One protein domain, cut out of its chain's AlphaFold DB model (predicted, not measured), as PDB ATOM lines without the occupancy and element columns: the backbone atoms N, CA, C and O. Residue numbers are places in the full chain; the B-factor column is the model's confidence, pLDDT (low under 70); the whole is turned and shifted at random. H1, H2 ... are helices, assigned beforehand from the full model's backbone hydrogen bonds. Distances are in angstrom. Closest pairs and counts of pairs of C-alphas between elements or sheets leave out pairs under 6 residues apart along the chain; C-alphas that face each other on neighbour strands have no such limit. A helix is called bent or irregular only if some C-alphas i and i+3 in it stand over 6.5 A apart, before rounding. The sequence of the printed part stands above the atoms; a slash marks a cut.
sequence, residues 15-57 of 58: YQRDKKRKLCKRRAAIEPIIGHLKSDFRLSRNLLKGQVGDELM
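What this domain is: This is residues 15 to 57 of the 58 residues of an uncharacterized protein of uncultured Gammaproteobacteria bacterium (UniProt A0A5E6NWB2). An open hook: a long bent helix, H1, makes arms H1a and H1b, and the link after it leads round to a short helix, H2, that packs on neither arm. The printed part has 43 residues with two named helices, H1 then H2, and no named strand; the class is all helix. It is only just extended, close to loose, with a radius of gyration of the C-alphas of 13.9 A, and flat, spanning 39 by 22 by 9 A.

Where its parts are: H1, residues 15 to 40, was assigned as one helix by its hydrogen bonds but is bent: C-alphas 29 and 32 are 7.0 A apart. H1a, residues 15 to 29, runs 22.2 A from C-alpha 15 at (-17.397, 16.801, -16.303). H1b, residues 32 to 40, runs 12.2 A. H2, residues 50 to 55, runs 9.4 A to C-alpha 55 at (-41.581, 30.451, -25.746).

How they stand to each other: H1a and H1b stand at a steep tilt of 49 degrees. H2 is apart from both arms. Every O i to N i+4 pair is within hydrogen-bond range in H1b, 10 of 11 in H1a and 1 of 2 in H2.

The domain as a whole: The C-alphas of Tyr 15 and Leu 47, the two farthest apart, are 39.6 A apart. The printed part has no cut, and the 9-residue link is short. Residues 44 to 57 have pLDDT under 70.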
ATOM      1  N   TYR A  15     -16.173  17.205 -17.002       89.50
ATOM      2  CA  TYR A  15     -17.397  16.801 -16.303       89.50
ATOM      3  C   TYR A  15     -18.657  17.454 -16.894       89.50
ATOM      4  O   TYR A  15     -19.643  16.776 -17.181       89.50
ATOM      5  N   GLN A  16     -18.611  18.765 -17.147       88.94
ATOM      6  CA  GLN A  16     -19.745  19.500 -17.712       88.94
ATOM      7  C   GLN A  16     -20.061  19.033 -19.137       88.94
ATOM      8  O   GLN A  16     -21.230  18.896 -19.500       88.94
ATOM      9  N   ARG A  17     -19.032  18.713 -19.934       86.06
ATOM     10  CA  ARG A  17     -19.207  18.137 -21.276       86.06
ATOM     11  C   ARG A  17     -19.882  16.766 -21.230       86.06
ATOM     12  O   ARG A  17     -20.793  16.520 -22.019       86.06
ATOM     13  N   ASP A  18     -19.476  15.896 -20.307       89.00
ATOM     14  CA  ASP A  18     -20.081  14.568 -20.151       89.00
ATOM     15  C   ASP A  18     -21.541  14.654 -19.681       89.00
ATOM     16  O   ASP A  18     -22.425  14.015 -20.257       89.00
ATOM     17  N   LYS A  19     -21.830  15.532 -18.712       89.62
ATOM     18  CA  LYS A  19     -23.198  15.795 -18.240       89.62
ATOM     19  C   LYS A  19     -24.111  16.262 -19.380       89.62
ATOM     20  O   LYS A  19     -25.196  15.707 -19.558       89.62
ATOM     21  N   LYS A  20     -23.660  17.225 -20.196       87.44
ATOM     22  CA  LYS A  20     -24.404  17.711 -21.375       87.44
ATOM     23  C   LYS A  20     -24.615  16.611 -22.419       87.44
ATOM     24  O   LYS A  20     -25.717  16.478 -22.948       87.44
ATOM     25  N   ARG A  21     -23.597  15.779 -22.678       86.62
ATOM     26  CA  ARG A  21     -23.690  14.642 -23.610       86.62
ATOM     27  C   ARG A  21     -24.725  13.613 -23.149       86.62
ATOM     28  O   ARG A  21     -25.567  13.205 -23.946       86.62
ATOM     29  N   LYS A  22     -24.692  13.221 -21.872       89.44
ATOM     30  CA  LYS A  22     -25.662  12.283 -21.280       89.44
ATOM     31  C   LYS A  22     -27.090  12.813 -21.370       89.44
ATOM     32  O   LYS A  22     -27.988  12.062 -21.741       89.44
ATOM     33  N   LEU A  23     -27.291  14.101 -21.083       86.81
ATOM     34  CA  LEU A  23     -28.599  14.743 -21.201       86.81
ATOM     35  C   LEU A  23     -29.110  14.718 -22.646       86.81
ATOM     36  O   LEU A  23     -30.230  14.278 -22.883       86.81
ATOM     37  N   CYS A  24     -28.273  15.122 -23.606       86.94
ATOM     38  CA  CYS A  24     -28.627  15.126 -25.024       86.94
ATOM     39  C   CYS A  24     -29.017  13.725 -25.518       86.94
ATOM     40  O   CYS A  24     -30.027  13.577 -26.195       86.94
ATOM     41  N   LYS A  25     -28.264  12.686 -25.124       86.88
ATOM     42  CA  LYS A  25     -28.566  11.295 -25.496       86.88
ATOM     43  C   LYS A  25     -29.922  10.834 -24.954       86.88
ATOM     44  O   LYS A  25     -30.668  10.178 -25.671       86.88
ATOM     45  N   ARG A  26     -30.249  11.184 -23.705       88.12
ATOM     46  CA  ARG A  26     -31.552  10.859 -23.099       88.12
ATOM     47  C   ARG A  26     -32.699  11.601 -23.788       88.12
ATOM     48  O   ARG A  26     -33.736  10.999 -24.038       88.12
ATOM     49  N   ARG A  27     -32.505  12.880 -24.126       87.88
ATOM     50  CA  ARG A  27     -33.524  13.708 -24.793       87.88
ATOM     51  C   ARG A  27     -33.824  13.241 -26.217       87.88
ATOM     52  O   ARG A  27     -34.988  13.149 -26.586       87.88
ATOM     53  N   ALA A  28     -32.797  12.851 -26.971       86.88
ATOM     54  CA  ALA A  28     -32.947  12.385 -28.350       86.88
ATOM     55  C   ALA A  28     -33.896  11.180 -28.499       86.88
ATOM     56  O   ALA A  28     -34.511  11.024 -29.549       86.88
ATOM     57  N   ALA A  29     -34.050  10.352 -27.458       87.31
ATOM     58  CA  ALA A  29     -34.973   9.216 -27.474       87.31
ATOM     59  C   ALA A  29     -36.454   9.621 -27.333       87.31
ATOM     60  O   ALA A  29     -37.327   8.929 -27.846       87.31
ATOM     61  N   ILE A  30     -36.747  10.729 -26.643       87.94
ATOM     62  CA  ILE A  30     -38.123  11.155 -26.322       87.94
ATOM     63  C   ILE A  30     -38.627  12.289 -27.222       87.94
ATOM     64  O   ILE A  30     -39.832  12.460 -27.386       87.94
ATOM     65  N   GLU A  31     -37.726  13.067 -27.822       85.31
ATOM     66  CA  GLU A  31     -38.074  14.209 -28.672       85.31
ATOM     67  C   GLU A  31     -38.919  13.873 -29.909       85.31
ATOM     68  O   GLU A  31     -39.830  14.651 -30.202       85.31
ATOM     69  N   PRO A  32     -38.711  12.741 -30.612       86.06
ATOM     70  CA  PRO A  32     -39.593  12.350 -31.708       86.06
ATOM     71  C   PRO A  32     -41.038  12.159 -31.237       86.06
ATOM     72  O   PRO A  32     -41.955  12.721 -31.829       86.06
ATOM     73  N   ILE A  33     -41.230  11.458 -30.114       86.69
ATOM     74  CA  ILE A  33     -42.549  11.190 -29.525       86.69
ATOM     75  C   ILE A  33     -43.211  12.503 -29.103       86.69
ATOM     76  O   ILE A  33     -44.348  12.771 -29.479       86.69
ATOM     77  N   ILE A  34     -42.484  13.365 -28.387       84.94
ATOM     78  CA  ILE A  34     -42.985  14.690 -27.994       84.94
ATOM     79  C   ILE A  34     -43.349  15.522 -29.232       84.94
ATOM     80  O   ILE A  34     -44.345  16.237 -29.214       84.94
ATOM     81  N   GLY A  35     -42.565  15.438 -30.309       82.31
ATOM     82  CA  GLY A  35     -42.831  16.127 -31.569       82.31
ATOM     83  C   GLY A  35     -44.119  15.668 -32.254       82.31
ATOM     84  O   GLY A  35     -44.896  16.519 -32.685       82.31
ATOM     85  N   HIS A  36     -44.357  14.355 -32.317       84.75
ATOM     86  CA  HIS A  36     -45.606  13.789 -32.834       84.75
ATOM     87  C   HIS A  36     -46.792  14.232 -31.979       84.75
ATOM     88  O   HIS A  36     -47.677  14.916 -32.478       84.75
ATOM     89  N   LEU A  37     -46.726  14.022 -30.661       82.81
ATOM     90  CA  LEU A  37     -47.785  14.432 -29.735       82.81
ATOM     91  C   LEU A  37     -48.090  15.938 -29.814       82.81
ATOM     92  O   LEU A  37     -49.247  16.346 -29.814       82.81
ATOM     93  N   LYS A  38     -47.068  16.794 -29.919       79.44
ATOM     94  CA  LYS A  38     -47.280  18.242 -30.073       79.44
ATOM     95  C   LYS A  38     -47.992  18.605 -31.375       79.44
ATOM     96  O   LYS A  38     -48.788  19.544 -31.374       79.44
ATOM     97  N   SER A  39     -47.688  17.896 -32.458       78.56
ATOM     98  CA  SER A  39     -48.250  18.164 -33.786       78.56
ATOM     99  C   SER A  39     -49.683  17.646 -33.886       78.56
ATOM    100  O   SER A  39     -50.573  18.395 -34.281       78.56
ATOM    101  N   ASP A  40     -49.910  16.414 -33.432       82.44
ATOM    102  CA  ASP A  40     -51.190  15.712 -33.538       82.44
ATOM    103  C   ASP A  40     -52.266  16.355 -32.649       82.44
ATOM    104  O   ASP A  40     -53.420  16.484 -33.050       82.44
ATOM    105  N   PHE A  41     -51.880  16.839 -31.463       78.00
ATOM    106  CA  PHE A  41     -52.809  17.418 -30.486       78.00
ATOM    107  C   PHE A  41     -52.780  18.953 -30.423       78.00
ATOM    108  O   PHE A  41     -53.359  19.543 -29.512       78.00
ATOM    109  N   ARG A  42     -52.102  19.629 -31.367       72.50
ATOM    110  CA  ARG A  42     -51.952  21.103 -31.413       72.50
ATOM    111  C   ARG A  42     -51.443  21.714 -30.092       72.50
ATOM    112  O   ARG A  42     -51.708  22.876 -29.795       72.50
ATOM    113  N   LEU A  43     -50.653  20.956 -29.326       71.06
ATOM    114  CA  LEU A  43     -50.068  21.369 -28.036       71.06
ATOM    115  C   LEU A  43     -48.877  22.328 -28.203       71.06
ATOM    116  O   LEU A  43     -48.149  22.599 -27.251       71.06
ATOM    117  N   SER A  44     -48.644  22.815 -29.421       66.19
ATOM    118  CA  SER A  44     -47.661  23.854 -29.717       66.19
ATOM    119  C   SER A  44     -48.068  25.232 -29.195       66.19
ATOM    120  O   SER A  44     -47.211  26.109 -29.162       66.19
ATOM    121  N   ARG A  45     -49.334  25.421 -28.787       65.38
ATOM    122  CA  ARG A  45     -49.826  26.668 -28.190       65.38
ATOM    123  C   ARG A  45     -50.436  26.463 -26.812       65.38
ATOM    124  O   ARG A  45     -51.354  25.658 -26.649       65.38
ATOM    125  N   ASN A  46     -49.996  27.248 -25.833       66.06
ATOM    126  CA  ASN A  46     -50.667  27.350 -24.542       66.06
ATOM    127  C   ASN A  46     -51.697  28.491 -24.571       66.06
ATOM    128  O   ASN A  46     -51.370  29.654 -24.342       66.06
ATOM    129  N   LEU A  47     -52.967  28.144 -24.799       64.31
ATOM    130  CA  LEU A  47     -54.083  29.100 -24.886       64.31
ATOM    131  C   LEU A  47     -54.296  29.934 -23.609       64.31
ATOM    132  O   LEU A  47     -54.831  31.034 -23.689       64.31
ATOM    133  N   LEU A  48     -53.864  29.437 -22.446       67.94
ATOM    134  CA  LEU A  48     -54.036  30.108 -21.152       67.94
ATOM    135  C   LEU A  48     -52.878  31.053 -20.801       67.94
ATOM    136  O   LEU A  48     -53.035  31.915 -19.942       67.94
ATOM    137  N   LYS A  49     -51.706  30.887 -21.432       63.66
ATOM    138  CA  LYS A  49     -50.500  31.692 -21.158       63.66
ATOM    139  C   LYS A  49     -50.041  32.560 -22.332       63.66
ATOM    140  O   LYS A  49     -49.039  33.262 -22.201       63.66
ATOM    141  N   GLY A  50     -50.770  32.544 -23.450       63.06
ATOM    142  CA  GLY A  50     -50.456  33.346 -24.633       63.06
ATOM    143  C   GLY A  50     -49.035  33.099 -25.160       63.06
ATOM    144  O   GLY A  50     -48.449  32.044 -24.924       63.06
ATOM    145  N   GLN A  51     -48.457  34.097 -25.834       59.12
ATOM    146  CA  GLN A  51     -47.135  34.001 -26.479       59.12
ATOM    147  C   GLN A  51     -45.992  33.610 -25.519       59.12
ATOM    148  O   GLN A  51     -45.067  32.908 -25.919       59.12
ATOM    149  N   VAL A  52     -46.075  33.991 -24.240       60.72
ATOM    150  CA  VAL A  52     -45.055  33.671 -23.218       60.72
ATOM    151  C   VAL A  52     -45.044  32.174 -22.879       60.72
ATOM    152  O   VAL A  52     -43.998  31.600 -22.574       60.72
ATOM    153  N   GLY A  53     -46.205  31.515 -22.939       57.47
ATOM    154  CA  GLY A  53     -46.311  30.068 -22.745       57.47
ATOM    155  C   GLY A  53     -45.716  29.259 -23.900       57.47
ATOM    156  O   GLY A  53     -45.237  28.146 -23.672       57.47
ATOM    157  N   ASP A  54     -45.714  29.835 -25.100       57.25
ATOM    158  CA  ASP A  54     -45.208  29.205 -26.320       57.25
ATOM    159  C   ASP A  54     -43.667  29.240 -26.373       57.25
ATOM    160  O   ASP A  54     -43.038  28.273 -26.808       57.25
ATOM    161  N   GLU A  55     -43.045  30.306 -25.851       57.34
ATOM    162  CA  GLU A  55     -41.581  30.451 -25.746       57.34
ATOM    163  C   GLU A  55     -40.947  29.532 -24.690       57.34
ATOM    164  O   GLU A  55     -39.848  29.017 -24.887       57.34
ATOM    165  N   LEU A  56     -41.648  29.267 -23.582       55.69
ATOM    166  CA  LEU A  56     -41.156  28.432 -22.474       55.69
ATOM    167  C   LEU A  56     -40.963  26.947 -22.840       55.69
ATOM    168  O   LEU A  56     -40.344  26.201 -22.080       55.69
ATOM    169  N   MET A  57     -41.497  26.495 -23.979       50.66
ATOM    170  CA  MET A  57     -41.425  25.104 -24.447       50.66
ATOM    171  C   MET A  57     -40.257  24.814 -25.416       50.66
ATOM    172  O   MET A  57     -40.306  23.792 -26.117       50.66
TER     173      MET A  57